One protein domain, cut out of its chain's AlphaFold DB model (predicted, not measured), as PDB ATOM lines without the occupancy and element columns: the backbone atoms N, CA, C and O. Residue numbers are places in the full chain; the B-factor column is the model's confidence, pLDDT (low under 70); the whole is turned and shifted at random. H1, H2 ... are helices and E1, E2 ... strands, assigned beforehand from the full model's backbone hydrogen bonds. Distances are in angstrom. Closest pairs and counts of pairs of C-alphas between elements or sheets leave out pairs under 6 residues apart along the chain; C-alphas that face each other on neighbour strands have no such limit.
ATOM      1  N   ALA A   3     128.742 185.584 110.629       98.00
ATOM      2  CA  ALA A   3     129.528 186.807 110.500       98.00
ATOM      3  C   ALA A   3     128.597 188.022 110.450       98.00
ATOM      4  O   ALA A   3     127.833 188.162 109.492       98.00
ATOM      5  N   ASP A   4     128.650 188.869 111.474       97.94
ATOM      6  CA  ASP A   4     127.876 190.103 111.595       97.94
ATOM      7  C   ASP A   4     128.686 191.308 111.120       97.94
ATOM      8  O   ASP A   4     129.684 191.678 111.730       97.94
ATOM      9  N   PHE A   5     128.245 191.923 110.029       98.38
ATOM     10  CA  PHE A   5     128.757 193.195 109.545       98.38
ATOM     11  C   PHE A   5     127.938 194.307 110.191       98.38
ATOM     12  O   PHE A   5     126.732 194.433 109.928       98.38
ATOM     13  N   THR A   6     128.594 195.132 111.007       97.88
ATOM     14  CA  THR A   6     127.912 196.029 111.943       97.88
ATOM     15  C   THR A   6     128.588 197.394 112.067       97.88
ATOM     16  O   THR A   6     129.755 197.561 111.745       97.88
ATOM     17  N   GLY A   7     127.828 198.402 112.491       96.81
ATOM     18  CA  GLY A   7     128.339 199.741 112.793       96.81
ATOM     19  C   GLY A   7     127.980 200.110 114.223       96.81
ATOM     20  O   GLY A   7     126.941 200.737 114.452       96.81
ATOM     21  N   SER A   8     128.814 199.700 115.176       94.62
ATOM     22  CA  SER A   8     128.494 199.653 116.608       94.62
ATOM     23  C   SER A   8     128.119 200.997 117.241       94.62
ATOM     24  O   SER A   8     127.467 201.014 118.284       94.62
ATOM     25  N   ASP A   9     128.489 202.128 116.631       94.56
ATOM     26  CA  ASP A   9     128.302 203.457 117.228       94.56
ATOM     27  C   ASP A   9     127.549 204.487 116.391       94.56
ATOM     28  O   ASP A   9     127.288 205.591 116.866       94.56
ATOM     29  N   TRP A  10     127.150 204.129 115.175       95.62
ATOM     30  CA  TRP A  10     126.470 205.061 114.277       95.62
ATOM     31  C   TRP A  10     125.290 204.449 113.526       95.62
ATOM     32  O   TRP A  10     124.519 205.196 112.927       95.62
ATOM     33  N   CYS A  11     125.135 203.122 113.529       96.50
ATOM     34  CA  CYS A  11     124.050 202.429 112.843       96.50
ATOM     35  C   CYS A  11     122.952 202.034 113.853       96.50
ATOM     36  O   CYS A  11     123.121 201.063 114.594       96.50
ATOM     37  N   PRO A  12     121.789 202.719 113.878       96.12
ATOM     38  CA  PRO A  12     120.736 202.431 114.857       96.12
ATOM     39  C   PRO A  12     120.199 200.999 114.766       96.12
ATOM     40  O   PRO A  12     119.966 200.361 115.789       96.12
ATOM     41  N   GLY A  13     120.048 200.469 113.547       96.44
ATOM     42  CA  GLY A  13     119.617 199.085 113.331       96.44
ATOM     43  C   GLY A  13     120.622 198.061 113.860       96.44
ATOM     44  O   GLY A  13     120.223 197.018 114.364       96.44
ATOM     45  N   CYS A  14     121.912 198.381 113.804       97.62
ATOM     46  CA  CYS A  14     122.993 197.542 114.304       97.62
ATOM     47  C   CYS A  14     123.006 197.504 115.834       97.62
ATOM     48  O   CYS A  14     123.003 196.432 116.433       97.62
ATOM     49  N   ILE A  15     122.918 198.678 116.465       97.06
ATOM     50  CA  ILE A  15     122.805 198.809 117.924       97.06
ATOM     51  C   ILE A  15     121.550 198.080 118.424       97.06
ATOM     52  O   ILE A  15     121.592 197.379 119.436       97.06
ATOM     53  N   HIS A  16     120.434 198.203 117.696       96.25
ATOM     54  CA  HIS A  16     119.203 197.484 118.008       96.25
ATOM     55  C   HIS A  16     119.378 195.964 117.909       96.25
ATOM     56  O   HIS A  16     118.992 195.268 118.848       96.25
ATOM     57  N   LEU A  17     119.954 195.464 116.808       96.88
ATOM     58  CA  LEU A  17     120.215 194.039 116.591       96.88
ATOM     59  C   LEU A  17     121.097 193.467 117.704       96.88
ATOM     60  O   LEU A  17     120.767 192.433 118.278       96.88
ATOM     61  N   ARG A  18     122.174 194.169 118.067       96.31
ATOM     62  CA  ARG A  18     123.063 193.733 119.142       96.31
ATOM     63  C   ARG A  18     122.318 193.625 120.471       96.31
ATOM     64  O   ARG A  18     122.210 192.540 121.027       96.31
ATOM     65  N   LYS A  19     121.712 194.727 120.916       96.25
ATOM     66  CA  LYS A  19     121.089 194.825 122.241       96.25
ATOM     67  C   LYS A  19     119.859 193.932 122.416       96.25
ATOM     68  O   LYS A  19     119.659 193.371 123.485       96.25
ATOM     69  N   ASN A  20     118.987 193.878 121.411       96.00
ATOM     70  CA  ASN A  20     117.659 193.272 121.560       96.00
ATOM     71  C   ASN A  20     117.578 191.862 120.983       96.00
ATOM     72  O   ASN A  20     116.530 191.239 121.104       96.00
ATOM     73  N   ILE A  21     118.637 191.376 120.328       96.25
ATOM     74  CA  ILE A  21     118.662 190.042 119.725       96.25
ATOM     75  C   ILE A  21     119.939 189.318 120.150       96.25
ATOM     76  O   ILE A  21     119.836 188.330 120.870       96.25
ATOM     77  N   PHE A  22     121.129 189.795 119.775       96.62
ATOM     78  CA  PHE A  22     122.372 189.046 120.026       96.62
ATOM     79  C   PHE A  22     122.791 188.975 121.497       96.62
ATOM     80  O   PHE A  22     123.289 187.937 121.921       96.62
ATOM     81  N   ASP A  23     122.524 190.014 122.286       95.94
ATOM     82  CA  ASP A  23     122.812 190.044 123.726       95.94
ATOM     83  C   ASP A  23     121.673 189.435 124.576       95.94
ATOM     84  O   ASP A  23     121.594 189.672 125.780       95.94
ATOM     85  N   THR A  24     120.757 188.667 123.969       96.69
ATOM     86  CA  THR A  24     119.656 188.000 124.687       96.69
ATOM     87  C   THR A  24     119.974 186.538 124.996       96.69
ATOM     88  O   THR A  24     120.590 185.841 124.187       96.69
ATOM     89  N   ASP A  25     119.454 186.029 126.118       96.44
ATOM     90  CA  ASP A  25     119.585 184.612 126.494       96.44
ATOM     91  C   ASP A  25     119.000 183.668 125.433       96.44
ATOM     92  O   ASP A  25     119.523 182.578 125.199       96.44
ATOM     93  N   ALA A  26     117.931 184.098 124.754       94.88
ATOM     94  CA  ALA A  26     117.306 183.335 123.679       94.88
ATOM     95  C   ALA A  26     118.280 183.095 122.514       94.88
ATOM     96  O   ALA A  26     118.408 181.964 122.041       94.88
ATOM     97  N   PHE A  27     118.998 184.134 122.077       96.50
ATOM     98  CA  PHE A  27     120.007 183.990 121.029       96.50
ATOM     99  C   PHE A  27     121.237 183.231 121.520       96.50
ATOM    100  O   PHE A  27     121.713 182.354 120.804       96.50
ATOM    101  N   ALA A  28     121.726 183.515 122.732       96.12
ATOM    102  CA  ALA A  28     122.870 182.808 123.303       96.12
ATOM    103  C   ALA A  28     122.620 181.292 123.359       96.12
ATOM    104  O   ALA A  28     123.458 180.505 122.914       96.12
ATOM    105  N   LYS A  29     121.425 180.889 123.811       96.94
ATOM    106  CA  LYS A  29     120.982 179.494 123.786       96.94
ATOM    107  C   LYS A  29     120.921 178.945 122.365       96.94
ATOM    108  O   LYS A  29     121.526 177.913 122.092       96.94
ATOM    109  N   TYR A  30     120.252 179.642 121.447       95.94
ATOM    110  CA  TYR A  30     120.135 179.190 120.060       95.94
ATOM    111  C   TYR A  30     121.506 178.992 119.395       95.94
ATOM    112  O   TYR A  30     121.734 177.987 118.723       95.94
ATOM    113  N   ALA A  31     122.429 179.937 119.592       96.12
ATOM    114  CA  ALA A  31     123.774 179.887 119.041       96.12
ATOM    115  C   ALA A  31     124.598 178.733 119.623       96.12
ATOM    116  O   ALA A  31     125.331 178.089 118.871       96.12
ATOM    117  N   ALA A  32     124.453 178.440 120.918       96.44
ATOM    118  CA  ALA A  32     125.081 177.287 121.555       96.44
ATOM    119  C   ALA A  32     124.509 175.962 121.026       96.44
ATOM    120  O   ALA A  32     125.276 175.101 120.593       96.44
ATOM    121  N   ASP A  33     123.178 175.834 120.972       96.38
ATOM    122  CA  ASP A  33     122.476 174.634 120.495       96.38
ATOM    123  C   ASP A  33     122.839 174.301 119.033       96.38
ATOM    124  O   ASP A  33     122.946 173.134 118.659       96.38
ATOM    125  N   HIS A  34     123.093 175.324 118.209       93.81
ATOM    126  CA  HIS A  34     123.493 175.181 116.803       93.81
ATOM    127  C   HIS A  34     125.008 175.307 116.573       93.81
ATOM    128  O   HIS A  34     125.459 175.324 115.423       93.81
ATOM    129  N   GLN A  35     125.793 175.388 117.652       92.88
ATOM    130  CA  GLN A  35     127.256 175.462 117.647       92.88
ATOM    131  C   GLN A  35     127.813 176.552 116.716       92.88
ATOM    132  O   GLN A  35     128.756 176.334 115.944       92.88
ATOM    133  N   PHE A  36     127.220 177.745 116.745       94.75
ATOM    134  CA  PHE A  36     127.738 178.855 115.960       94.75
ATOM    135  C   PHE A  36     129.067 179.363 116.514       94.75
ATOM    136  O   PHE A  36     129.194 179.727 117.677       94.75
ATOM    137  N   VAL A  37     130.036 179.497 115.612       95.19
ATOM    138  CA  VAL A  37     131.148 180.436 115.781       95.19
ATOM    139  C   VAL A  37     130.648 181.811 115.351       95.19
ATOM    140  O   VAL A  37     130.264 181.975 114.186       95.19
ATOM    141  N   LEU A  38     130.620 182.756 116.289       96.69
ATOM    142  CA  LEU A  38     130.189 184.134 116.073       96.69
ATOM    143  C   LEU A  38     131.403 185.002 115.727       96.69
ATOM    144  O   LEU A  38     132.412 184.965 116.428       96.69
ATOM    145  N   LEU A  39     131.299 185.768 114.648       96.31
ATOM    146  CA  LEU A  39     132.310 186.714 114.195       96.31
ATOM    147  C   LEU A  39     131.657 188.083 114.042       96.31
ATOM    148  O   LEU A  39     130.705 188.229 113.280       96.31
ATOM    149  N   GLU A  40     132.191 189.080 114.731       96.25
ATOM    150  CA  GLU A  40     131.795 190.474 114.560       96.25
ATOM    151  C   GLU A  40     132.806 191.185 113.653       96.25
ATOM    152  O   GLU A  40     134.010 191.162 113.903       96.25
ATOM    153  N   LEU A  41     132.302 191.810 112.594       97.19
ATOM    154  CA  LEU A  41     133.033 192.679 111.681       97.19
ATOM    155  C   LEU A  41     132.469 194.091 111.851       97.19
ATOM    156  O   LEU A  41     131.544 194.498 111.144       97.19
ATOM    157  N   ASP A  42     132.993 194.810 112.842       97.19
ATOM    158  CA  ASP A  42     132.564 196.173 113.160       97.19
ATOM    159  C   ASP A  42     133.235 197.220 112.256       97.19
ATOM    160  O   ASP A  42     134.367 197.041 111.800       97.19
ATOM    161  N   PHE A  43     132.531 198.327 112.023       96.06
ATOM    162  CA  PHE A  43     132.944 199.484 111.225       96.06
ATOM    163  C   PHE A  43     132.658 200.783 112.007       96.06
ATOM    164  O   PHE A  43     131.763 201.548 111.627       96.06
ATOM    165  N   PRO A  44     133.361 201.045 113.127       95.31
ATOM    166  CA  PRO A  44     133.108 202.192 113.990       95.31
ATOM    167  C   PRO A  44     133.502 203.504 113.305       95.31
ATOM    168  O   PRO A  44     134.469 203.561 112.544       95.31
ATOM    169  N   LYS A  45     132.774 204.585 113.608       92.56
ATOM    170  CA  LYS A  45     133.132 205.940 113.145       92.56
ATOM    171  C   LYS A  45     133.899 206.741 114.186       92.56
ATOM    172  O   LYS A  45     134.589 207.693 113.822       92.56
ATOM    173  N   ALA A  46     133.778 206.396 115.468       91.38
ATOM    174  CA  ALA A  46     134.541 207.071 116.503       91.38
ATOM    175  C   ALA A  46     136.040 206.765 116.362       91.38
ATOM    176  O   ALA A  46     136.459 205.608 116.262       91.38
ATOM    177  N   ALA A  47     136.851 207.823 116.384       87.44
ATOM    178  CA  ALA A  47     138.300 207.710 116.314       87.44
ATOM    179  C   ALA A  47     138.847 206.858 117.474       87.44
ATOM    180  O   ALA A  47     138.391 206.969 118.611       87.44
ATOM    181  N   GLY A  48     139.836 206.014 117.181       88.12
ATOM    182  CA  GLY A  48     140.523 205.189 118.180       88.12
ATOM    183  C   GLY A  48     139.802 203.902 118.594       88.12
ATOM    184  O   GLY A  48     140.381 203.125 119.344       88.12
ATOM    185  N   LYS A  49     138.587 203.624 118.096       90.69
ATOM    186  CA  LYS A  49     137.871 202.374 118.417       90.69
ATOM    187  C   LYS A  49     138.430 201.122 117.751       90.69
ATOM    188  O   LYS A  49     138.194 200.028 118.248       90.69
ATOM    189  N   MET A  50     139.142 201.272 116.638       92.88
ATOM    190  CA  MET A  50     139.751 200.149 115.935       92.88
ATOM    191  C   MET A  50     141.060 200.577 115.259       92.88
ATOM    192  O   MET A  50     141.113 201.670 114.682       92.88
ATOM    193  N   PRO A  51     142.114 199.738 115.299       93.88
ATOM    194  CA  PRO A  51     143.330 199.970 114.531       93.88
ATOM    195  C   PRO A  51     143.044 200.081 113.022       93.88
ATOM    196  O   PRO A  51     142.253 199.293 112.496       93.88
ATOM    197  N   PRO A  52     143.719 200.987 112.286       90.00
ATOM    198  CA  PRO A  52     143.493 201.159 110.849       90.00
ATOM    199  C   PRO A  52     143.686 199.881 110.025       90.00
ATOM    200  O   PRO A  52     142.967 199.662 109.058       90.00
ATOM    201  N   GLU A  53     144.637 199.024 110.397       91.88
ATOM    202  CA  GLU A  53     144.892 197.756 109.699       91.88
ATOM    203  C   GLU A  53     143.744 196.757 109.867       91.88
ATOM    204  O   GLU A  53     143.354 196.092 108.908       91.88
ATOM    205  N   GLN A  54     143.151 196.702 111.062       93.94
ATOM    206  CA  GLN A  54     142.003 195.842 111.328       93.94
ATOM    207  C   GLN A  54     140.762 196.336 110.578       93.94
ATOM    208  O   GLN A  54     140.066 195.534 109.956       93.94
ATOM    209  N   LEU A  55     140.528 197.654 110.557       92.31
ATOM    210  CA  LEU A  55     139.446 198.238 109.764       92.31
ATOM    211  C   LEU A  55     139.626 197.924 108.272       92.31
ATOM    212  O   LEU A  55     138.687 197.450 107.641       92.31
ATOM    213  N   LYS A  56     140.839 198.084 107.728       90.12
ATOM    214  CA  LYS A  56     141.148 197.720 106.332       90.12
ATOM    215  C   LYS A  56     140.863 196.248 106.035       90.12
ATOM    216  O   LYS A  56     140.333 195.927 104.971       90.12
ATOM    217  N   PHE A  57     141.183 195.350 106.967       93.31
ATOM    218  CA  PHE A  57     140.870 193.930 106.832       93.31
ATOM    219  C   PHE A  57     139.353 193.668 106.841       93.31
ATOM    220  O   PHE A  57     138.850 192.909 106.011       93.31
ATOM    221  N   HIS A  58     138.591 194.336 107.713       95.56
ATOM    222  CA  HIS A  58     137.125 194.248 107.711       95.56
ATOM    223  C   HIS A  58     136.528 194.781 106.402       95.56
ATOM    224  O   HIS A  58     135.629 194.159 105.829       95.56
ATOM    225  N   GLU A  59     137.048 195.896 105.885       91.56
ATOM    226  CA  GLU A  59     136.640 196.463 104.599       91.56
ATOM    227  C   GLU A  59     136.922 195.486 103.446       91.56
ATOM    228  O   GLU A  59     136.079 195.329 102.555       91.56
ATOM    229  N   GLU A  60     138.049 194.767 103.478       91.75
ATOM    230  CA  GLU A  60     138.362 193.706 102.513       91.75
ATOM    231  C   GLU A  60     137.322 192.589 102.537       91.75
ATOM    232  O   GLU A  60     136.786 192.216 101.489       91.75
ATOM    233  N   LEU A  61     136.976 192.096 103.726       94.25
ATOM    234  CA  LEU A  61     135.943 191.076 103.877       94.25
ATOM    235  C   LEU A  61     134.578 191.585 103.395       94.25
ATOM    236  O   LEU A  61     133.878 190.880 102.667       94.25
ATOM    237  N   MET A  62     134.218 192.828 103.722       92.94
ATOM    238  CA  MET A  62     132.980 193.459 103.261       92.94
ATOM    239  C   MET A  62     132.905 193.495 101.730       92.94
ATOM    240  O   MET A  62     131.873 193.145 101.149       92.94
ATOM    241  N   ARG A  63     134.008 193.851 101.054       89.44
ATOM    242  CA  ARG A  63     134.095 193.848  99.585       89.44
ATOM    243  C   ARG A  63     133.988 192.449  98.999       89.44
ATOM    244  O   ARG A  63     133.195 192.262  98.067       89.44
ATOM    245  N   ARG A  64     134.760 191.503  99.545       90.12
ATOM    246  CA  ARG A  64     134.814 190.102  99.109       90.12
ATOM    247  C   ARG A  64     133.429 189.469  99.140       90.12
ATOM    248  O   ARG A  64     133.022 188.842  98.169       90.12
ATOM    249  N   TYR A  65     132.669 189.702 100.208       93.44
ATOM    250  CA  TYR A  65     131.309 189.176 100.342       93.44
ATOM    251  C   TYR A  65     130.212 190.078  99.760       93.44
ATOM    252  O   TYR A  65     129.028 189.753  99.838       93.44
ATOM    253  N   GLY A  66     130.576 191.217  99.164       89.81
ATOM    254  CA  GLY A  66     129.619 192.154  98.579       89.81
ATOM    255  C   GLY A  66     128.576 192.675  99.557       89.81
ATOM    256  O   GLY A  66     127.415 192.869  99.187       89.81
ATOM    257  N   VAL A  67     128.986 192.894 100.801       92.81
ATOM    258  CA  VAL A  67     128.173 193.572 101.803       92.81
ATOM    259  C   VAL A  67     128.240 195.076 101.538       92.81
ATOM    260  O   VAL A  67     129.299 195.634 101.272       92.81
ATOM    261  N   SER A  68     127.082 195.732 101.533       88.69
ATOM    262  CA  SER A  68     126.951 197.154 101.177       88.69
ATOM    263  C   SER A  68     126.037 197.938 102.117       88.69
ATOM    264  O   SER A  68     125.796 199.123 101.898       88.69
ATOM    265  N   SER A  69     125.495 197.283 103.143       91.69
ATOM    266  CA  SER A  69     124.583 197.893 104.108       91.69
ATOM    267  C   SER A  69     124.687 197.197 105.457       91.69
ATOM    268  O   SER A  69     125.043 196.019 105.521       91.69
ATOM    269  N   PHE A  70     124.355 197.929 106.515       95.94
ATOM    270  CA  PHE A  70     124.395 197.438 107.883       95.94
ATOM    271  C   PHE A  70     123.006 197.533 108.546       95.94
ATOM    272  O   PHE A  70     122.264 198.476 108.251       95.94
ATOM    273  N   PRO A  71     122.660 196.605 109.457       97.12
ATOM    274  CA  PRO A  71     123.396 195.369 109.728       97.12
ATOM    275  C   PRO A  71     123.229 194.362 108.579       97.12
ATOM    276  O   PRO A  71     122.186 194.323 107.922       97.12
ATOM    277  N   SER A  72     124.252 193.546 108.337       97.94
ATOM    278  CA  SER A  72     124.182 192.405 107.416       97.94
ATOM    279  C   SER A  72     124.857 191.201 108.046       97.94
ATOM    280  O   SER A  72     125.991 191.299 108.487       97.94
ATOM    281  N   VAL A  73     124.197 190.049 108.023       98.06
ATOM    282  CA  VAL A  73     124.707 188.819 108.628       98.06
ATOM    283  C   VAL A  73     124.841 187.737 107.573       98.06
ATOM    284  O   VAL A  73     123.896 187.466 106.830       98.06
ATOM    285  N   LEU A  74     126.016 187.113 107.507       98.38
ATOM    286  CA  LEU A  74     126.291 185.969 106.642       98.38
ATOM    287  C   LEU A  74     126.395 184.696 107.468       98.38
ATOM    288  O   LEU A  74     127.113 184.639 108.466       98.38
ATOM    289  N   LEU A  75     125.706 183.655 107.013       98.19
ATOM    290  CA  LEU A  75     125.798 182.320 107.581       98.19
ATOM    291  C   LEU A  75     126.614 181.462 106.627       98.19
ATOM    292  O   LEU A  75     126.294 181.372 105.440       98.19
ATOM    293  N   MET A  76     127.696 180.882 107.141       96.62
ATOM    294  CA  MET A  76     128.797 180.391 106.316       96.62
ATOM    295  C   MET A  76     129.286 179.014 106.750       96.62
ATOM    296  O   MET A  76     129.320 178.693 107.947       96.62
ATOM    297  N   GLU A  77     129.707 178.223 105.768       94.56
ATOM    298  CA  GLU A  77     130.448 176.980 105.980       94.56
ATOM    299  C   GLU A  77     131.891 177.253 106.434       94.56
ATOM    300  O   GLU A  77     132.400 178.371 106.333       94.56
ATOM    301  N   GLY A  78     132.577 176.216 106.927       90.88
ATOM    302  CA  GLY A  78     133.960 176.326 107.420       90.88
ATOM    303  C   GLY A  78     134.990 176.721 106.353       90.88
ATOM    304  O   GLY A  78     136.071 177.187 106.690       90.88
ATOM    305  N   ASN A  79     134.648 176.587 105.070       90.81
ATOM    306  CA  ASN A  79     135.463 177.050 103.944       90.81
ATOM    307  C   ASN A  79     135.214 178.529 103.576       90.81
ATOM    308  O   ASN A  79     135.757 179.005 102.581       90.81
ATOM    309  N   GLY A  80     134.368 179.239 104.328       93.56
ATOM    310  CA  GLY A  80     134.008 180.631 104.062       93.56
ATOM    311  C   GLY A  80     132.946 180.822 102.976       93.56
ATOM    312  O   GLY A  80     132.694 181.956 102.583       93.56
ATOM    313  N   ALA A  81     132.293 179.767 102.479       96.06
ATOM    314  CA  ALA A  81     131.192 179.917 101.529       96.06
ATOM    315  C   ALA A  81     129.870 180.220 102.272       96.06
ATOM    316  O   ALA A  81     129.418 179.384 103.066       96.06
ATOM    317  N   PRO A  82     129.231 181.390 102.063       97.69
ATOM    318  CA  PRO A  82     127.919 181.679 102.618       97.69
ATOM    319  C   PRO A  82     126.834 180.801 101.986       97.69
ATOM    320  O   PRO A  82     126.822 180.566 100.777       97.69
ATOM    321  N   TYR A  83     125.895 180.352 102.814       97.25
ATOM    322  CA  TYR A  83     124.669 179.668 102.391       97.25
ATOM    323  C   TYR A  83     123.408 180.493 102.672       97.25
ATOM    324  O   TYR A  83     122.343 180.192 102.142       97.25
ATOM    325  N   ALA A  84     123.510 181.540 103.494       97.88
ATOM    326  CA  ALA A  84     122.428 182.489 103.706       97.88
ATOM    327  C   ALA A  84     122.959 183.883 104.052       97.88
ATOM    328  O   ALA A  84     124.071 184.043 104.562       97.88
ATOM    329  N   LYS A  85     122.115 184.883 103.794       97.38
ATOM    330  CA  LYS A  85     122.357 186.293 104.083       97.38
ATOM    331  C   LYS A  85     121.098 186.914 104.671       97.38
ATOM    332  O   LYS A  85     120.016 186.780 104.104       97.38
ATOM    333  N   ILE A  86     121.247 187.606 105.792       96.94
ATOM    334  CA  ILE A  86     120.178 188.353 106.454       96.94
ATOM    335  C   ILE A  86     120.573 189.827 106.425       96.94
ATOM    336  O   ILE A  86     121.608 190.195 106.967       96.94
ATOM    337  N   VAL A  87     119.762 190.668 105.786       94.88
ATOM    338  CA  VAL A  87     119.985 192.121 105.727       94.88
ATOM    339  C   VAL A  87     118.969 192.825 106.619       94.88
ATOM    340  O   VAL A  87     117.775 192.515 106.571       94.88
ATOM    341  N   GLY A  88     119.445 193.787 107.406       91.62
ATOM    342  CA  GLY A  88     118.639 194.559 108.343       91.62
ATOM    343  C   GLY A  88     118.330 193.819 109.648       91.62
ATOM    344  O   GLY A  88     118.494 192.604 109.772       91.62
ATOM    345  N   ALA A  89     117.867 194.579 110.637       85.62
ATOM    346  CA  ALA A  89     117.392 194.035 111.904       85.62
ATOM    347  C   ALA A  89     115.944 193.519 111.786       85.62
ATOM    348  O   ALA A  89     115.193 193.929 110.896       85.62
ATOM    349  N   THR A  90     115.543 192.625 112.689       91.69
ATOM    350  CA  THR A  90     114.127 192.310 112.962       91.69
ATOM    351  C   THR A  90     113.661 193.058 114.203       91.69
ATOM    352  O   THR A  90     114.473 193.690 114.879       91.69
ATOM    353  N   ARG A  91     112.357 193.022 114.495       90.19
ATOM    354  CA  ARG A  91     111.804 193.724 115.662       90.19
ATOM    355  C   ARG A  91     111.963 192.917 116.945       90.19
ATOM    356  O   ARG A  91     112.080 193.518 118.009       90.19
ATOM    357  N   THR A  92     111.929 191.586 116.850       92.44
ATOM    358  CA  THR A  92     112.014 190.687 118.011       92.44
ATOM    359  C   THR A  92     113.041 189.564 117.804       92.44
ATOM    360  O   THR A  92     113.381 189.255 116.649       92.44
ATOM    361  N   PRO A  93     113.523 188.931 118.894       92.81
ATOM    362  CA  PRO A  93     114.349 187.728 118.824       92.81
ATOM    363  C   PRO A  93     113.693 186.600 118.030       92.81
ATOM    364  O   PRO A  93     114.340 186.004 117.180       92.81
ATOM    365  N   GLU A  94     112.406 186.330 118.236       93.56
ATOM    366  CA  GLU A  94     111.701 185.200 117.617       93.56
ATOM    367  C   GLU A  94     111.643 185.339 116.093       93.56
ATOM    368  O   GLU A  94     111.849 184.371 115.362       93.56
ATOM    369  N   GLU A  95     111.398 186.555 115.595       95.50
ATOM    370  CA  GLU A  95     111.474 186.851 114.162       95.50
ATOM    371  C   GLU A  95     112.880 186.610 113.607       95.50
ATOM    372  O   GLU A  95     113.029 186.120 112.485       95.50
ATOM    373  N   TYR A  96     113.915 186.949 114.381       96.31
ATOM    374  CA  TYR A  96     115.299 186.748 113.970       96.31
ATOM    375  C   TYR A  96     115.675 185.266 113.944       96.31
ATOM    376  O   TYR A  96     116.240 184.789 112.961       96.31
ATOM    377  N   LEU A  97     115.316 184.522 114.994       96.00
ATOM    378  CA  LEU A  97     115.580 183.090 115.099       96.00
ATOM    379  C   LEU A  97     114.909 182.321 113.956       96.00
ATOM    380  O   LEU A  97     115.558 181.482 113.344       96.00
ATOM    381  N   LYS A  98     113.690 182.694 113.546       96.81
ATOM    382  CA  LYS A  98     113.046 182.125 112.344       96.81
ATOM    383  C   LYS A  98     113.865 182.328 111.067       96.81
ATOM    384  O   LYS A  98     113.898 181.450 110.206       96.81
ATOM    385  N   LYS A  99     114.545 183.472 110.915       97.25
ATOM    386  CA  LYS A  99     115.457 183.691 109.777       97.25
ATOM    387  C   LYS A  99     116.690 182.788 109.862       97.25
ATOM    388  O   LYS A  99     117.138 182.290 108.832       97.25
ATOM    389  N   LEU A 100     117.224 182.559 111.065       97.31
ATOM    390  CA  LEU A 100     118.337 181.626 111.280       97.31
ATOM    391  C   LEU A 100     117.923 180.171 111.019       97.31
ATOM    392  O   LEU A 100     118.674 179.433 110.388       97.31
ATOM    393  N   GLU A 101     116.712 179.782 111.412       96.88
ATOM    394  CA  GLU A 101     116.141 178.465 111.115       96.88
ATOM    395  C   GLU A 101     115.982 178.260 109.607       96.88
ATOM    396  O   GLU A 101     116.434 177.250 109.070       96.88
ATOM    397  N   ALA A 102     115.430 179.251 108.896       97.12
ATOM    398  CA  ALA A 102     115.334 179.213 107.439       97.12
ATOM    399  C   ALA A 102     116.719 179.102 106.774       97.12
ATOM    400  O   ALA A 102     116.890 178.350 105.815       97.12
ATOM    401  N   ALA A 103     117.730 179.796 107.303       97.12
ATOM    402  CA  ALA A 103     119.108 179.650 106.845       97.12
ATOM    403  C   ALA A 103     119.659 178.234 107.099       97.12
ATOM    404  O   ALA A 103     120.338 177.670 106.236       97.12
ATOM    405  N   GLY A 104     119.358 177.641 108.258       96.31
ATOM    406  CA  GLY A 104     119.697 176.254 108.584       96.31
ATOM    407  C   GLY A 104     119.042 175.249 107.633       96.31
ATOM    408  O   GLY A 104     119.703 174.313 107.179       96.31
ATOM    409  N   GLU A 105     117.788 175.485 107.251       96.75
ATOM    410  CA  GLU A 105     117.069 174.684 106.259       96.75
ATOM    411  C   GLU A 105     117.740 174.746 104.883       96.75
ATOM    412  O   GLU A 105     117.981 173.712 104.259       96.75
ATOM    413  N   THR A 106     118.100 175.948 104.421       97.44
ATOM    414  CA  THR A 106     118.846 176.140 103.168       97.44
ATOM    415  C   THR A 106     120.164 175.368 103.192       97.44
ATOM    416  O   THR A 106     120.484 174.659 102.235       97.44
ATOM    417  N   ARG A 107     120.905 175.433 104.307       96.88
ATOM    418  CA  ARG A 107     122.145 174.671 104.494       96.88
ATOM    419  C   ARG A 107     121.908 173.164 104.396       96.88
ATOM    420  O   ARG A 107     122.677 172.470 103.733       96.88
ATOM    421  N   ARG A 108     120.862 172.655 105.056       97.00
ATOM    422  CA  ARG A 108     120.520 171.228 105.045       97.00
ATOM    423  C   ARG A 108     120.182 170.764 103.631       97.00
ATOM    424  O   ARG A 108     120.823 169.837 103.144       97.00
ATOM    425  N   LYS A 109     119.276 171.468 102.947       97.44
ATOM    426  CA  LYS A 109     118.883 171.176 101.560       97.44
ATOM    427  C   LYS A 109     120.071 171.181 100.605       97.44
ATOM    428  O   LYS A 109     120.191 170.277  99.783       97.44
ATOM    429  N   LEU A 110     120.969 172.163 100.729       97.12
ATOM    430  CA  LEU A 110     122.196 172.209  99.933       97.12
ATOM    431  C   LEU A 110     123.042 170.948 100.165       97.12
ATOM    432  O   LEU A 110     123.432 170.288  99.206       97.12
ATOM    433  N   LYS A 111     123.303 170.588 101.428       96.44
ATOM    434  CA  LYS A 111     124.121 169.413 101.769       96.44
ATOM    435  C   LYS A 111     123.503 168.104 101.297       96.44
ATOM    436  O   LYS A 111     124.215 167.280 100.733       96.44
ATOM    437  N   GLU A 112     122.204 167.922 101.501       97.06
ATOM    438  CA  GLU A 112     121.469 166.743 101.036       97.06
ATOM    439  C   GLU A 112     121.523 166.631  99.511       97.06
ATOM    440  O   GLU A 112     121.830 165.564  98.981       97.06
ATOM    441  N   ALA A 113     121.309 167.739  98.795       96.50
ATOM    442  CA  ALA A 113     121.358 167.756  97.340       96.50
ATOM    443  C   ALA A 113     122.766 167.456  96.797       96.50
ATOM    444  O   ALA A 113     122.888 166.680  95.847       96.50
ATOM    445  N   VAL A 114     123.820 168.004  97.418       96.50
ATOM    446  CA  VAL A 114     125.219 167.696  97.070       96.50
ATOM    447  C   VAL A 114     125.561 166.238  97.381       96.50
ATOM    448  O   VAL A 114     126.205 165.580  96.566       96.50
ATOM    449  N   ALA A 115     125.124 165.706  98.525       97.19
ATOM    450  CA  ALA A 115     125.356 164.312  98.900       97.19
ATOM    451  C   ALA A 115     124.661 163.344  97.930       97.19
ATOM    452  O   ALA A 115     125.277 162.380  97.477       97.19
ATOM    453  N   ALA A 116     123.419 163.642  97.543       96.69
ATOM    454  CA  ALA A 116     122.666 162.866  96.561       96.69
ATOM    455  C   ALA A 116     123.312 162.871  95.164       96.69
ATOM    456  O   ALA A 116     123.103 161.936  94.397       96.69
ATOM    457  N   ALA A 117     124.117 163.886  94.832       96.94
ATOM    458  CA  ALA A 117     124.849 163.944  93.569       96.94
ATOM    459  C   ALA A 117     126.105 163.055  93.543       96.94
ATOM    460  O   ALA A 117     126.539 162.648  92.467       96.94
ATOM    461  N   GLN A 118     126.703 162.748  94.700       94.88
ATOM    462  CA  GLN A 118     127.967 162.002  94.776       94.88
ATOM    463  C   GLN A 118     127.949 160.619  94.102       94.88
ATOM    464  O   GLN A 118     128.907 160.326  93.384       94.88
ATOM    465  N   PRO A 119     126.912 159.771  94.270       96.88
ATOM    466  CA  PRO A 119     126.877 158.460  93.619       96.88
ATOM    467  C   PRO A 119     126.539 158.519  92.118       96.88
ATOM    468  O   PRO A 119     126.723 157.524  91.418       96.88
ATOM    469  N   LEU A 120     126.034 159.652  91.619       97.12
ATOM    470  CA  LEU A 120     125.602 159.810  90.230       97.12
ATOM    471  C   LEU A 120     126.795 160.034  89.291       97.12
ATOM    472  O   LEU A 120     127.910 160.333  89.721       97.12
ATOM    473  N   LYS A 121     126.571 159.923  87.976       95.88
ATOM    474  CA  LYS A 121     127.596 160.195  86.951       95.88
ATOM    475  C   LYS A 121     127.031 160.974  85.770       95.88
ATOM    476  O   LYS A 121     125.829 160.971  85.518       95.88
ATOM    477  N   GLY A 122     127.926 161.631  85.031       95.25
ATOM    478  CA  GLY A 122     127.594 162.339  83.796       95.25
ATOM    479  C   GLY A 122     126.449 163.337  83.982       95.25
ATOM    480  O   GLY A 122     126.458 164.142  84.913       95.25
ATOM    481  N   LYS A 123     125.450 163.252  83.099       95.31
ATOM    482  CA  LYS A 123     124.313 164.177  83.056       95.31
ATOM    483  C   LYS A 123     123.468 164.166  84.336       95.31
ATOM    484  O   LYS A 123     123.066 165.227  84.795       95.31
ATOM    485  N   GLU A 124     123.237 163.002  84.939       96.62
ATOM    486  CA  GLU A 124     122.430 162.896  86.166       96.62
ATOM    487  C   GLU A 124     123.104 163.607  87.341       96.62
ATOM    488  O   GLU A 124     122.459 164.338  88.094       96.62
ATOM    489  N   LYS A 125     124.432 163.454  87.457       97.88
ATOM    490  CA  LYS A 125     125.219 164.182  88.456       97.88
ATOM    491  C   LYS A 125     125.149 165.682  88.216       97.88
ATOM    492  O   LYS A 125     124.878 166.427  89.154       97.88
ATOM    493  N   LEU A 126     125.347 166.116  86.972       97.50
ATOM    494  CA  LEU A 126     125.265 167.524  86.593       97.50
ATOM    495  C   LEU A 126     123.922 168.139  87.004       97.50
ATOM    496  O   LEU A 126     123.903 169.137  87.718       97.50
ATOM    497  N   GLU A 127     122.803 167.521  86.623       96.81
ATOM    498  CA  GLU A 127     121.466 168.025  86.957       96.81
ATOM    499  C   GLU A 127     121.240 168.110  88.471       96.81
ATOM    500  O   GLU A 127     120.624 169.064  88.956       96.81
ATOM    501  N   GLN A 128     121.760 167.149  89.237       97.69
ATOM    502  CA  GLN A 128     121.638 167.159  90.689       97.69
ATOM    503  C   GLN A 128     122.506 168.245  91.349       97.69
ATOM    504  O   GLN A 128     122.037 168.917  92.268       97.69
ATOM    505  N   LEU A 129     123.729 168.481  90.864       97.94
ATOM    506  CA  LEU A 129     124.594 169.565  91.350       97.94
ATOM    507  C   LEU A 129     124.030 170.949  90.995       97.94
ATOM    508  O   LEU A 129     124.065 171.857  91.823       97.94
ATOM    509  N   VAL A 130     123.446 171.101  89.803       97.56
ATOM    510  CA  VAL A 130     122.726 172.316  89.385       97.56
ATOM    511  C   VAL A 130     121.556 172.594  90.331       97.56
ATOM    512  O   VAL A 130     121.400 173.718  90.809       97.56
ATOM    513  N   LYS A 131     120.747 171.572  90.648       96.69
ATOM    514  CA  LYS A 131     119.666 171.690  91.641       96.69
ATOM    515  C   LYS A 131     120.211 172.097  93.005       96.69
ATOM    516  O   LYS A 131     119.636 172.984  93.627       96.69
ATOM    517  N   ALA A 132     121.315 171.490  93.441       97.44
ATOM    518  CA  ALA A 132     121.952 171.817  94.709       97.44
ATOM    519  C   ALA A 132     122.387 173.288  94.764       97.44
ATOM    520  O   ALA A 132     122.057 173.986  95.717       97.44
ATOM    521  N   LEU A 133     123.063 173.788  93.726       97.38
ATOM    522  CA  LEU A 133     123.515 175.178  93.677       97.38
ATOM    523  C   LEU A 133     122.338 176.167  93.634       97.38
ATOM    524  O   LEU A 133     122.385 177.201  94.296       97.38
ATOM    525  N   ASN A 134     121.251 175.821  92.940       96.81
ATOM    526  CA  ASN A 134     120.032 176.634  92.863       96.81
ATOM    527  C   ASN A 134     119.205 176.677  94.161       96.81
ATOM    528  O   ASN A 134     118.267 177.466  94.250       96.81
ATOM    529  N   VAL A 135     119.546 175.882  95.183       97.12
ATOM    530  CA  VAL A 135     119.010 176.076  96.545       97.12
ATOM    531  C   VAL A 135     119.462 177.423  97.120       97.12
ATOM    532  O   VAL A 135     118.768 178.009  97.950       97.12
ATOM    533  N   LEU A 136     120.625 177.918  96.688       97.12
ATOM    534  CA  LEU A 136     121.176 179.179  97.155       97.12
ATOM    535  C   LEU A 136     120.627 180.370  96.362       97.12
ATOM    536  O   LEU A 136     120.496 180.282  95.136       97.12
ATOM    537  N   PRO A 137     120.413 181.519  97.032       94.19
ATOM    538  CA  PRO A 137     120.240 182.802  96.362       94.19
ATOM    539  C   PRO A 137     121.353 183.059  95.340       94.19
ATOM    540  O   PRO A 137     122.514 182.720  95.582       94.19
ATOM    541  N   GLU A 138     121.012 183.683  94.210       92.12
ATOM    542  CA  GLU A 138     121.954 183.888  93.101       92.12
ATOM    543  C   GLU A 138     123.223 184.646  93.504       92.12
ATOM    544  O   GLU A 138     124.298 184.362  92.980       92.12
ATOM    545  N   ASP A 139     123.127 185.580  94.455       90.94
ATOM    546  CA  ASP A 139     124.270 186.351  94.945       90.94
ATOM    547  C   ASP A 139     125.233 185.526  95.813       90.94
ATOM    548  O   ASP A 139     126.384 185.923  95.982       90.94
ATOM    549  N   LEU A 140     124.801 184.363  96.318       95.69
ATOM    550  CA  LEU A 140     125.616 183.462  97.142       95.69
ATOM    551  C   LEU A 140     126.203 182.279  96.357       95.69
ATOM    552  O   LEU A 140     127.192 181.684  96.789       95.69
ATOM    553  N   GLN A 141     125.641 181.954  95.190       96.19
ATOM    554  CA  GLN A 141     126.120 180.859  94.338       96.19
ATOM    555  C   GLN A 141     127.618 180.968  93.988       96.19
ATOM    556  O   GLN A 141     128.315 179.963  94.146       96.19
ATOM    557  N   PRO A 142     128.173 182.143  93.606       95.69
ATOM    558  CA  PRO A 142     129.581 182.260  93.208       95.69
ATOM    559  C   PRO A 142     130.595 181.876  94.291       95.69
ATOM    560  O   PRO A 142     131.751 181.581  93.988       95.69
ATOM    561  N   PHE A 143     130.187 181.861  95.562       95.38
ATOM    562  CA  PHE A 143     131.070 181.458  96.652       95.38
ATOM    563  C   PHE A 143     131.226 179.937  96.770       95.38
ATOM    564  O   PHE A 143     132.170 179.469  97.407       95.38
ATOM    565  N   GLN A 144     130.363 179.148  96.122       96.44
ATOM    566  CA  GLN A 144     130.426 177.684  96.117       96.44
ATOM    567  C   GLN A 144     131.448 177.164  95.094       96.44
ATOM    568  O   GLN A 144     131.129 176.358  94.221       96.44
ATOM    569  N   LYS A 145     132.702 177.626  95.201       93.69
ATOM    570  CA  LYS A 145     133.760 177.398  94.198       93.69
ATOM    571  C   LYS A 145     133.976 175.921  93.858       93.69
ATOM    572  O   LYS A 145     134.129 175.590  92.690       93.69
ATOM    573  N   GLY A 146     133.964 175.044  94.865       94.00
ATOM    574  CA  GLY A 146     134.131 173.601  94.659       94.00
ATOM    575  C   GLY A 146     132.981 172.977  93.863       94.00
ATOM    576  O   GLY A 146     133.225 172.223  92.928       94.00
ATOM    577  N   LEU A 147     131.739 173.356  94.184       95.94
ATOM    578  CA  LEU A 147     130.548 172.879  93.480       95.94
ATOM    579  C   LEU A 147     130.511 173.399  92.038       95.94
ATOM    580  O   LEU A 147     130.236 172.638  91.117       95.94
ATOM    581  N   ILE A 148     130.847 174.676  91.835       96.88
ATOM    582  CA  ILE A 148     130.944 175.271  90.497       96.88
ATOM    583  C   ILE A 148     132.018 174.565  89.671       96.88
ATOM    584  O   ILE A 148     131.753 174.233  88.524       96.88
ATOM    585  N   ALA A 149     133.195 174.283  90.237       96.38
ATOM    586  CA  ALA A 149     134.255 173.574  89.520       96.38
ATOM    587  C   ALA A 149     133.812 172.173  89.062       96.38
ATOM    588  O   ALA A 149     134.102 171.771  87.937       96.38
ATOM    589  N   GLU A 150     133.072 171.449  89.906       96.88
ATOM    590  CA  GLU A 150     132.522 170.137  89.554       96.88
ATOM    591  C   GLU A 150     131.439 170.234  88.468       96.88
ATOM    592  O   GLU A 150     131.442 169.445  87.524       96.88
ATOM    593  N   ILE A 151     130.556 171.236  88.554       97.44
ATOM    594  CA  ILE A 151     129.557 171.524  87.517       97.44
ATOM    595  C   ILE A 151     130.244 171.865  86.193       97.44
ATOM    596  O   ILE A 151     129.907 171.273  85.175       97.44
ATOM    597  N   SER A 152     131.238 172.756  86.192       96.31
ATOM    598  CA  SER A 152     131.961 173.168  84.982       96.31
ATOM    599  C   SER A 152     132.725 172.017  84.326       96.31
ATOM    600  O   SER A 152     132.815 171.968  83.103       96.31
ATOM    601  N   ALA A 153     133.235 171.060  85.107       96.62
ATOM    602  CA  ALA A 153     133.852 169.852  84.560       96.62
ATOM    603  C   ALA A 153     132.839 168.942  83.833       96.62
ATOM    604  O   ALA A 153     133.218 168.207  82.921       96.62
ATOM    605  N   LEU A 154     131.562 168.984  84.227       96.62
ATOM    606  CA  LEU A 154     130.472 168.210  83.622       96.62
ATOM    607  C   LEU A 154     129.686 168.994  82.549       96.62
ATOM    608  O   LEU A 154     129.009 168.374  81.730       96.62
ATOM    609  N   ASP A 155     129.780 170.325  82.542       96.44
ATOM    610  CA  ASP A 155     129.120 171.257  81.614       96.44
ATOM    611  C   ASP A 155     130.141 172.217  80.966       96.44
ATOM    612  O   ASP A 155     130.171 173.408  81.285       96.44
ATOM    613  N   PRO A 156     130.999 171.725  80.048       94.25
ATOM    614  CA  PRO A 156     132.045 172.537  79.416       94.25
ATOM    615  C   PRO A 156     131.496 173.647  78.504       94.25
ATOM    616  O   PRO A 156     132.213 174.591  78.185       94.25
ATOM    617  N   GLU A 157     130.232 173.548  78.083       95.31
ATOM    618  CA  GLU A 157     129.549 174.577  77.287       95.31
ATOM    619  C   GLU A 157     128.901 175.665  78.168       95.31
ATOM    620  O   GLU A 157     128.367 176.643  77.639       95.31
ATOM    621  N   ASP A 158     128.960 175.513  79.499       95.44
ATOM    622  CA  ASP A 158     128.351 176.399  80.497       95.44
ATOM    623  C   ASP A 158     126.871 176.695  80.191       95.44
ATOM    624  O   ASP A 158     126.418 177.844  80.226       95.44
ATOM    625  N   LYS A 159     126.098 175.648  79.866       95.12
ATOM    626  CA  LYS A 159     124.659 175.735  79.561       95.12
ATOM    627  C   LYS A 159     123.867 176.355  80.697       95.12
ATOM    628  O   LYS A 159     122.898 177.070  80.447       95.12
ATOM    629  N   TYR A 160     124.274 176.087  81.936       93.88
ATOM    630  CA  TYR A 160     123.625 176.646  83.121       93.88
ATOM    631  C   TYR A 160     124.189 178.016  83.538       93.88
ATOM    632  O   TYR A 160     123.609 178.681  84.398       93.88
ATOM    633  N   GLY A 161     125.286 178.471  82.925       94.69
ATOM    634  CA  GLY A 161     125.850 179.808  83.127       94.69
ATOM    635  C   GLY A 161     126.595 180.013  84.451       94.69
ATOM    636  O   GLY A 161     126.894 181.156  84.809       94.69
ATOM    637  N   PHE A 162     126.862 178.953  85.220       95.00
ATOM    638  CA  PHE A 162     127.509 179.068  86.528       95.00
ATOM    639  C   PHE A 162     128.985 179.453  86.425       95.00
ATOM    640  O   PHE A 162     129.460 180.203  87.283       95.00
ATOM    641  N   ALA A 163     129.694 179.014  85.381       92.88
ATOM    642  CA  ALA A 163     131.082 179.414  85.165       92.88
ATOM    643  C   ALA A 163     131.154 180.920  84.886       92.88
ATOM    644  O   ALA A 163     131.815 181.652  85.626       92.88
ATOM    645  N   LYS A 164     130.361 181.419  83.927       94.31
ATOM    646  CA  LYS A 164     130.274 182.858  83.623       94.31
ATOM    647  C   LYS A 164     129.822 183.693  84.822       94.31
ATOM    648  O   LYS A 164     130.357 184.779  85.049       94.31
ATOM    649  N   LYS A 165     128.855 183.213  85.617       92.75
ATOM    650  CA  LYS A 165     128.431 183.886  86.861       92.75
ATOM    651  C   LYS A 165     129.589 183.989  87.862       92.75
ATOM    652  O   LYS A 165     129.799 185.059  88.435       92.75
ATOM    653  N   SER A 166     130.356 182.913  88.040       92.75
ATOM    654  CA  SER A 166     131.533 182.874  88.918       92.75
ATOM    655  C   SER A 166     132.641 183.822  88.445       92.75
ATOM    656  O   SER A 166     133.155 184.624  89.224       92.75
ATOM    657  N   GLU A 167     132.948 183.813  87.147       92.88
ATOM    658  CA  GLU A 167     133.920 184.721  86.530       92.88
ATOM    659  C   GLU A 167     133.509 186.186  86.683       92.88
ATOM    660  O   GLU A 167     134.320 187.023  87.085       92.88
TER     661      GLU A 167
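Overview. This is residues 3 to 167 of the 271 residues of the protein "Thioredoxin family protein" of Akkermansia muciniphila (UniProt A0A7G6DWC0). A twisted sheet of four strands, with H1 and H4 on one face and H3 on the other, makes one lobe, and the long helix H4 runs on past the sheet to a second lobe at the far end, where H5 folds back beside the last turns of H4, H6 folds back in turn beside H5, and H7 packs on H6. The sheet part is three layers, helices on both faces of a sheet, and H2 packs on the first turns of H4. The printed part has 165 residues, with seven named helices and four named strands in the order E1 H1 H2 E2 H3 E3 E4 H4 H5 H6 H7; the class is mixed, helices and strands. The sheet is mixed too, in the order E2 E1 E3 E4, with E2 and E1 parallel and the other neighbours antiparallel. The whole is elongated, 55 by 34 by 21 A along its main axes, and only just compact, close to loose, with a radius of gyration of the C-alphas of 18.1 A.

Along the chain. The sheet holds E1, residues 3 to 6, from C-alpha 3 at (129.528, 186.807, 110.500); E2, residues 38 to 42, 12.6 A long; E3, residues 72 to 76, 12.9 A; and E4, residues 82 to 87, 13.5 A. H4, residues 93 to 117, is the longest helix at 36.2 A, from C-alpha 93 at (114.349, 187.728, 118.824) to C-alpha 117 at (124.849, 163.944, 93.569). H1 is residues 12 to 22, 14.4 A long, H2 residues 25 to 33, and H3 residues 52 to 64, 18.3 A long. H5 is residues 122 to 133, 16.7 A long, H6 residues 145 to 154, 14.4 A, and H7 residues 162 to 167, ending at C-alpha 167 at (133.920, 184.721, 86.530).

Arrangement. E2 and E4 are the edge strands of the sheet, which is only just strongly twisted, its C-alphas lying up to 4.4 A off the best plane. E2 and E1 are parallel at 27 degrees, with N 4 and O 39 at 2.8 A, and with H1 and H2 between them in the chain they form a strand-helix-strand unit, two parallel neighbour strands joined through helices, whose crossover is right-handed. E1 and E3 are antiparallel at 169 degrees, with N 5 and O 72 at 2.8 A. E3 and E4 form a hairpin at 164 degrees, with N 73 and O 86 at 2.8 A. H4 is on the sheet at a height of 7.9 A, over E4 and along the strands, at 18 degrees to E4 on the local plane; the closest C-alphas are those of Ala 84 and Ala 103, 5.4 A apart. H1 is on the sheet, with Thr 6 and Cys 14 its closest C-alphas to E1, 5.7 A. H3 is on the sheet, with Leu 41 and His 58 its closest C-alphas to E2, 5.9 A, and it touches no helix. H4 is the hub, touching three helices. With residues 93 to 97 alone it touches H2 at a shallow tilt of 14 degrees, the same way, closest at the C-alphas of Phe 27 and Pro 93, 7.1 A. H1 and H4 only just touch, only at their ends, with 3 pairs of C-alphas within 8 A, the closest being Ile 21 and Pro 93, 5.0 A. With residues 109 to 117 alone H4 touches H5 in a helical hairpin, a shallow tilt of 7 degrees, opposite ways, closest at the C-alphas of Ala 113 and Ala 132, 4.9 A. H5 and H6 form another, at 28 degrees, with Leu 126 and Ile 151 closest, 5.9 A between C-alphas. H6 touches H7 at a steep tilt of 55 degrees, closest at the C-alphas of Ser 152 and Ala 163, 6.3 A. In H1 to H7 every O i to N i+4 pair is within hydrogen-bond range.

Size, cuts and confidence. The two C-alphas farthest apart are those of Ala 47 and Lys 121, 56.9 A. The printed part has no cut, and its one long link is H5 to H6, 11 residues. The mean pLDDT of the printed part is 95.2, and no printed residue is under 70.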